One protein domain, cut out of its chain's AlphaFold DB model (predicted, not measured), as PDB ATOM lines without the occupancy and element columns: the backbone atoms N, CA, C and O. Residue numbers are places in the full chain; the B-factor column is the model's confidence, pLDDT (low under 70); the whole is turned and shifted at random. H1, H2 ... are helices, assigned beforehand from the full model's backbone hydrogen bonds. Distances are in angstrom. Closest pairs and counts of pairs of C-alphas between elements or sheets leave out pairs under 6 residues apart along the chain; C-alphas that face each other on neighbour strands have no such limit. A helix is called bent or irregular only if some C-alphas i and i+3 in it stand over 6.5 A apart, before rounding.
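What this domain is: This is residues 153 to 205 of the 259 residues of an uncharacterized protein of Ramularia collo-cygni (UniProt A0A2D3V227). Three helices fold into a loose, flattened zigzag: the long bent helix H2 makes the middle stroke, and a short helix folds back at each of its ends, H1 beside its first arm H2a and H3 toward its second arm H2b, on opposite sides of H2. H1 and H2a form a helical hairpin, while H3 at the other end comes near H2b more loosely. The printed part has 53 residues with three named helices, in the order H1, H2, H3 along the chain, and no named strand; the class is all helix. The whole is loose, with a radius of gyration of the C-alphas of 14.4 A, and its outline is a rod of 44 by 17 by 10 A.

Where its parts are: H1 covers residues 153 to 161 and is 12.3 A long from first to last C-alpha; it begins at C-alpha 153, at (-3.089, -20.069, 17.204). H2 covers residues 167 to 188 and by its hydrogen bonds was assigned as one helix, but it is bent: C-alphas 176 and 179 are 7.3 A apart. Its arm H2a, residues 167 to 176, is 14.3 A long and begins at C-alpha 167, at (-5.633, -14.440, 3.605). Its arm H2b, residues 179 to 188, is 14.4 A long; residues 177 and 178 belong to neither arm. H3 covers residues 194 to 203, is 14.3 A long and ends at C-alpha 203, at (13.909, -7.241, 9.558).

How they stand to each other: H1 and H2a touch, with 4 pairs of C-alphas within 8 A; the closest C-alphas are those of Arg 155 and Val 173, 6.7 A apart. This hairpin runs opposite ways at a shallow tilt of 34 degrees, only just short of steep. The lines of H2a and H2b stand at a steep tilt of 51 degrees. H2b and H3 are close but not clearly touching, the closest C-alphas being those of Gly 186 and Lys 197, 7.3 A apart. They run opposite ways at a steep tilt of 51 degrees. H1 is apart from H2b and from H3, and H2a is apart from H3. In H1, H2a, H2b and H3 every O i to N i+4 pair is within hydrogen-bond range.

The domain as a whole: The two C-alphas farthest apart are those of Gly 163 and Asp 192, 44.0 A. The C-alphas of Leu 153 and Gly 205, the first and last printed residues, are 18.9 A apart. The printed part has no cut, and the links from H1 to H2 and from H2 to H3, with 5 residues each, are tight. The mean pLDDT of the printed part is 76.8; it is under 70 at residue 154, residues 163 to 165, residues 167 to 168, residue 170 and residues 190 to 193.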
ATOM      1  N   LEU A 153      -2.428 -18.813  17.581       71.44
ATOM      2  CA  LEU A 153      -3.089 -20.069  17.204       71.44
ATOM      3  C   LEU A 153      -4.562 -20.168  17.658       71.44
ATOM      4  O   LEU A 153      -5.381 -20.624  16.863       71.44
ATOM      5  N   PRO A 154      -4.957 -19.785  18.894       66.31
ATOM      6  CA  PRO A 154      -6.366 -19.800  19.281       66.31
ATOM      7  C   PRO A 154      -7.205 -18.822  18.449       66.31
ATOM      8  O   PRO A 154      -8.333 -19.152  18.092       66.31
ATOM      9  N   ARG A 155      -6.664 -17.639  18.114       70.12
ATOM     10  CA  ARG A 155      -7.349 -16.642  17.272       70.12
ATOM     11  C   ARG A 155      -7.552 -17.153  15.846       70.12
ATOM     12  O   ARG A 155      -8.666 -17.062  15.337       70.12
ATOM     13  N   MET A 156      -6.518 -17.747  15.247       71.56
ATOM     14  CA  MET A 156      -6.604 -18.394  13.932       71.56
ATOM     15  C   MET A 156      -7.662 -19.501  13.917       71.56
ATOM     16  O   MET A 156      -8.507 -19.558  13.029       71.56
ATOM     17  N   GLU A 157      -7.664 -20.361  14.934       70.69
ATOM     18  CA  GLU A 157      -8.605 -21.476  15.014       70.69
ATOM     19  C   GLU A 157     -10.053 -21.006  15.233       70.69
ATOM     20  O   GLU A 157     -10.983 -21.548  14.637       70.69
ATOM     21  N   HIS A 158     -10.263 -19.958  16.034       70.94
ATOM     22  CA  HIS A 158     -11.574 -19.325  16.184       70.94
ATOM     23  C   HIS A 158     -12.099 -18.802  14.840       70.94
ATOM     24  O   HIS A 158     -13.228 -19.104  14.455       70.94
ATOM     25  N   LYS A 159     -11.262 -18.078  14.088       70.38
ATOM     26  CA  LYS A 159     -11.603 -17.556  12.756       70.38
ATOM     27  C   LYS A 159     -11.881 -18.657  11.736       70.38
ATOM     28  O   LYS A 159     -12.839 -18.554  10.967       70.38
ATOM     29  N   ARG A 160     -11.118 -19.755  11.791       75.38
ATOM     30  CA  ARG A 160     -11.365 -20.960  10.988       75.38
ATOM     31  C   ARG A 160     -12.749 -21.544  11.253       75.38
ATOM     32  O   ARG A 160     -13.467 -21.844  10.306       75.38
ATOM     33  N   ARG A 161     -13.135 -21.676  12.525       72.06
ATOM     34  CA  ARG A 161     -14.446 -22.222  12.917       72.06
ATOM     35  C   ARG A 161     -15.611 -21.317  12.539       72.06
ATOM     36  O   ARG A 161     -16.684 -21.824  12.244       72.06
ATOM     37  N   GLU A 162     -15.405 -20.004  12.509       76.50
ATOM     38  CA  GLU A 162     -16.405 -19.057  12.004       76.50
ATOM     39  C   GLU A 162     -16.569 -19.099  10.474       76.50
ATOM     40  O   GLU A 162     -17.443 -18.416   9.945       76.50
ATOM     41  N   GLY A 163     -15.742 -19.869   9.755       67.19
ATOM     42  CA  GLY A 163     -15.782 -19.957   8.293       67.19
ATOM     43  C   GLY A 163     -15.315 -18.685   7.583       67.19
ATOM     44  O   GLY A 163     -15.553 -18.534   6.390       67.19
ATOM     45  N   LYS A 164     -14.662 -17.761   8.299       61.44
ATOM     46  CA  LYS A 164     -14.260 -16.446   7.773       61.44
ATOM     47  C   LYS A 164     -12.808 -16.382   7.302       61.44
ATOM     48  O   LYS A 164     -12.395 -15.368   6.747       61.44
ATOM     49  N   MET A 165     -12.057 -17.472   7.469       66.00
ATOM     50  CA  MET A 165     -10.622 -17.487   7.209       66.00
ATOM     51  C   MET A 165     -10.300 -17.215   5.732       66.00
ATOM     52  O   MET A 165     -10.370 -18.099   4.880       66.00
ATOM     53  N   SER A 166      -9.909 -15.977   5.457       73.31
ATOM     54  CA  SER A 166      -9.276 -15.539   4.217       73.31
ATOM     55  C   SER A 166      -7.841 -15.102   4.515       73.31
ATOM     56  O   SER A 166      -7.491 -14.873   5.674       73.31
ATOM     57  N   VAL A 167      -7.017 -14.942   3.477       68.50
ATOM     58  CA  VAL A 167      -5.633 -14.440   3.605       68.50
ATOM     59  C   VAL A 167      -5.587 -13.112   4.381       68.50
ATOM     60  O   VAL A 167      -4.745 -12.926   5.255       68.50
ATOM     61  N   TRP A 168      -6.561 -12.228   4.147       64.25
ATOM     62  CA  TRP A 168      -6.698 -10.951   4.854       64.25
ATOM     63  C   TRP A 168      -7.004 -11.108   6.349       64.25
ATOM     64  O   TRP A 168      -6.585 -10.288   7.167       64.25
ATOM     65  N   GLU A 169      -7.732 -12.155   6.738       70.75
ATOM     66  CA  GLU A 169      -7.999 -12.426   8.151       70.75
ATOM     67  C   GLU A 169      -6.780 -13.009   8.867       70.75
ATOM     68  O   GLU A 169      -6.541 -12.655  10.022       70.75
ATOM     69  N   GLU A 170      -5.991 -13.849   8.197       69.75
ATOM     70  CA  GLU A 170      -4.723 -14.345   8.739       69.75
ATOM     71  C   GLU A 170      -3.749 -13.191   8.992       69.75
ATOM     72  O   GLU A 170      -3.188 -13.086  10.085       69.75
ATOM     73  N   GLU A 171      -3.634 -12.262   8.041       75.19
ATOM     74  CA  GLU A 171      -2.847 -11.039   8.209       75.19
ATOM     75  C   GLU A 171      -3.385 -10.169   9.355       75.19
ATOM     76  O   GLU A 171      -2.619  -9.642  10.161       75.19
ATOM     77  N   THR A 172      -4.707 -10.071   9.507       74.38
ATOM     78  CA  THR A 172      -5.322  -9.334  10.622       74.38
ATOM     79  C   THR A 172      -4.966  -9.959  11.973       74.38
ATOM     80  O   THR A 172      -4.642  -9.245  12.928       74.38
ATOM     81  N   VAL A 173      -5.010 -11.291  12.080       71.56
ATOM     82  CA  VAL A 173      -4.619 -11.999  13.305       71.56
ATOM     83  C   VAL A 173      -3.123 -11.828  13.564       71.56
ATOM     84  O   VAL A 173      -2.754 -11.558  14.707       71.56
ATOM     85  N   ASP A 174      -2.286 -11.904  12.531       76.19
ATOM     86  CA  ASP A 174      -0.848 -11.647  12.613       76.19
ATOM     87  C   ASP A 174      -0.557 -10.242  13.162       76.19
ATOM     88  O   ASP A 174       0.073 -10.109  14.212       76.19
ATOM     89  N   VAL A 175      -1.127  -9.198  12.551       78.25
ATOM     90  CA  VAL A 175      -1.014  -7.802  13.009       78.25
ATOM     91  C   VAL A 175      -1.468  -7.657  14.463       78.25
ATOM     92  O   VAL A 175      -0.813  -6.981  15.256       78.25
ATOM     93  N   SER A 176      -2.552  -8.337  14.849       77.56
ATOM     94  CA  SER A 176      -3.121  -8.248  16.200       77.56
ATOM     95  C   SER A 176      -2.234  -8.822  17.312       77.56
ATOM     96  O   SER A 176      -2.520  -8.588  18.492       77.56
ATOM     97  N   VAL A 177      -1.207  -9.608  16.966       77.50
ATOM     98  CA  VAL A 177      -0.264 -10.194  17.929       77.50
ATOM     99  C   VAL A 177       1.134  -9.574  17.861       77.50
ATOM    100  O   VAL A 177       1.910  -9.793  18.788       77.50
ATOM    101  N   ARG A 178       1.452  -8.753  16.846       83.12
ATOM    102  CA  ARG A 178       2.794  -8.156  16.652       83.12
ATOM    103  C   ARG A 178       3.306  -7.386  17.862       83.12
ATOM    104  O   ARG A 178       4.444  -7.594  18.265       83.12
ATOM    105  N   SER A 179       2.468  -6.556  18.485       78.12
ATOM    106  CA  SER A 179       2.866  -5.803  19.686       78.12
ATOM    107  C   SER A 179       3.254  -6.730  20.840       78.12
ATOM    108  O   SER A 179       4.215  -6.467  21.564       78.12
ATOM    109  N   ARG A 180       2.556  -7.865  20.979       78.94
ATOM    110  CA  ARG A 180       2.873  -8.867  21.998       78.94
ATOM    111  C   ARG A 180       4.146  -9.632  21.662       78.94
ATOM    112  O   ARG A 180       4.956  -9.828  22.562       78.94
ATOM    113  N   ILE A 181       4.341 -10.011  20.397       84.44
ATOM    114  CA  ILE A 181       5.599 -10.611  19.926       84.44
ATOM    115  C   ILE A 181       6.762  -9.666  20.259       84.44
ATOM    116  O   ILE A 181       7.722 -10.088  20.895       84.44
ATOM    117  N   ARG A 182       6.641  -8.374  19.927       86.25
ATOM    118  CA  ARG A 182       7.655  -7.349  20.215       86.25
ATOM    119  C   ARG A 182       7.974  -7.237  21.705       86.25
ATOM    120  O   ARG A 182       9.142  -7.197  22.067       86.25
ATOM    121  N   SER A 183       6.951  -7.213  22.560       83.81
ATOM    122  CA  SER A 183       7.118  -7.174  24.021       83.81
ATOM    123  C   SER A 183       7.902  -8.386  24.533       83.81
ATOM    124  O   SER A 183       8.897  -8.206  25.226       83.81
ATOM    125  N   VAL A 184       7.507  -9.599  24.137       85.19
ATOM    126  CA  VAL A 184       8.170 -10.843  24.565       85.19
ATOM    127  C   VAL A 184       9.618 -10.904  24.068       85.19
ATOM    128  O   VAL A 184      10.532 -11.169  24.843       85.19
ATOM    129  N   LEU A 185       9.856 -10.602  22.790       89.62
ATOM    130  CA  LEU A 185      11.206 -10.595  22.218       89.62
ATOM    131  C   LEU A 185      12.079  -9.484  22.820       89.62
ATOM    132  O   LEU A 185      13.271  -9.684  23.040       89.62
ATOM    133  N   GLY A 186      11.487  -8.329  23.134       87.06
ATOM    134  CA  GLY A 186      12.169  -7.221  23.799       87.06
ATOM    135  C   GLY A 186      12.706  -7.593  25.182       87.06
ATOM    136  O   GLY A 186      13.822  -7.186  25.518       87.06
ATOM    137  N   GLU A 187      11.946  -8.396  25.936       85.69
ATOM    138  CA  GLU A 187      12.377  -8.998  27.203       85.69
ATOM    139  C   GLU A 187      13.491 -10.028  26.969       85.69
ATOM    140  O   GLU A 187      14.517  -9.991  27.642       85.69
ATOM    141  N   TRP A 188      13.353 -10.911  25.976       90.25
ATOM    142  CA  TRP A 188      14.332 -11.978  25.738       90.25
ATOM    143  C   TRP A 188      15.687 -11.495  25.231       90.25
ATOM    144  O   TRP A 188      16.701 -12.126  25.513       90.25
ATOM    145  N   MET A 189      15.740 -10.376  24.510       86.88
ATOM    146  CA  MET A 189      17.008  -9.843  24.011       86.88
ATOM    147  C   MET A 189      17.873  -9.205  25.114       86.88
ATOM    148  O   MET A 189      19.057  -9.012  24.871       86.88
ATOM    149  N   MET A 190      17.316  -8.852  26.288       69.12
ATOM    150  CA  MET A 190      17.961  -8.225  27.478       69.12
ATOM    151  C   MET A 190      18.996  -7.093  27.238       69.12
ATOM    152  O   MET A 190      19.646  -6.658  28.180       69.12
ATOM    153  N   GLN A 191      19.169  -6.579  26.016       62.16
ATOM    154  CA  GLN A 191      20.149  -5.535  25.698       62.16
ATOM    155  C   GLN A 191      19.522  -4.135  25.734       62.16
ATOM    156  O   GLN A 191      18.463  -3.911  25.142       62.16
ATOM    157  N   ASP A 192      20.231  -3.179  26.339       57.50
ATOM    158  CA  ASP A 192      19.918  -1.735  26.328       57.50
ATOM    159  C   ASP A 192      20.191  -1.057  24.971       57.50
ATOM    160  O   ASP A 192      19.943   0.133  24.792       57.50
ATOM    161  N   ASN A 193      20.704  -1.795  23.982       68.12
ATOM    162  CA  ASN A 193      21.032  -1.232  22.676       68.12
ATOM    163  C   ASN A 193      19.782  -1.158  21.780       68.12
ATOM    164  O   ASN A 193      19.463  -2.101  21.046       68.12
ATOM    165  N   SER A 194      19.080  -0.025  21.861       71.69
ATOM    166  CA  SER A 194      17.856   0.275  21.105       71.69
ATOM    167  C   SER A 194      18.017   0.057  19.597       71.69
ATOM    168  O   SER A 194      17.156  -0.566  18.985       71.69
ATOM    169  N   THR A 195      19.157   0.435  19.011       78.56
ATOM    170  CA  THR A 195      19.410   0.312  17.566       78.56
ATOM    171  C   THR A 195      19.454  -1.141  17.089       78.56
ATOM    172  O   THR A 195      18.950  -1.469  16.016       78.56
ATOM    173  N   LYS A 196      20.031  -2.059  17.879       80.50
ATOM    174  CA  LYS A 196      20.032  -3.491  17.526       80.50
ATOM    175  C   LYS A 196      18.624  -4.082  17.576       80.50
ATOM    176  O   LYS A 196      18.265  -4.852  16.687       80.50
ATOM    177  N   LYS A 197      17.839  -3.702  18.589       83.50
ATOM    178  CA  LYS A 197      16.436  -4.110  18.739       83.50
ATOM    179  C   LYS A 197      15.575  -3.581  17.592       83.50
ATOM    180  O   LYS A 197      14.819  -4.348  17.012       83.50
ATOM    181  N   GLU A 198      15.735  -2.316  17.220       82.69
ATOM    182  CA  GLU A 198      15.035  -1.712  16.081       82.69
ATOM    183  C   GLU A 198      15.374  -2.406  14.764       82.69
ATOM    184  O   GLU A 198      14.465  -2.787  14.034       82.69
ATOM    185  N   ASN A 199      16.658  -2.651  14.488       85.44
ATOM    186  CA  ASN A 199      17.072  -3.366  13.280       85.44
ATOM    187  C   ASN A 199      16.500  -4.790  13.232       85.44
ATOM    188  O   ASN A 199      16.026  -5.226  12.186       85.44
ATOM    189  N   PHE A 200      16.519  -5.505  14.359       89.25
ATOM    190  CA  PHE A 200      15.899  -6.823  14.481       89.25
ATOM    191  C   PHE A 200      14.387  -6.755  14.212       89.25
ATOM    192  O   PHE A 200      13.881  -7.450  13.334       89.25
ATOM    193  N   PHE A 201      13.660  -5.860  14.886       89.31
ATOM    194  CA  PHE A 201      12.221  -5.702  14.666       89.31
ATOM    195  C   PHE A 201      11.891  -5.251  13.239       89.31
ATOM    196  O   PHE A 201      10.878  -5.684  12.696       89.31
ATOM    197  N   GLY A 202      12.739  -4.435  12.614       85.25
ATOM    198  CA  GLY A 202      12.606  -4.016  11.222       85.25
ATOM    199  C   GLY A 202      12.706  -5.190  10.252       85.25
ATOM    200  O   GLY A 202      11.811  -5.362   9.425       85.25
ATOM    201  N   ARG A 203      13.732  -6.040  10.398       88.38
ATOM    202  CA  ARG A 203      13.909  -7.241   9.558       88.38
ATOM    203  C   ARG A 203      12.731  -8.211   9.652       88.38
ATOM    204  O   ARG A 203      12.375  -8.825   8.654       88.38
ATOM    205  N   HIS A 204      12.110  -8.312  10.827       87.00
ATOM    206  CA  HIS A 204      10.998  -9.235  11.088       87.00
ATOM    207  C   HIS A 204       9.607  -8.592  10.967       87.00
ATOM    208  O   HIS A 204       8.608  -9.213  11.324       87.00
ATOM    209  N   GLY A 205       9.507  -7.345  10.487       83.62
ATOM    210  CA  GLY A 205       8.220  -6.663  10.291       83.62
ATOM    211  C   GLY A 205       7.437  -6.393  11.587       83.62
ATOM    212  O   GLY A 205       6.207  -6.305  11.572       83.62
TER     213      GLY A 205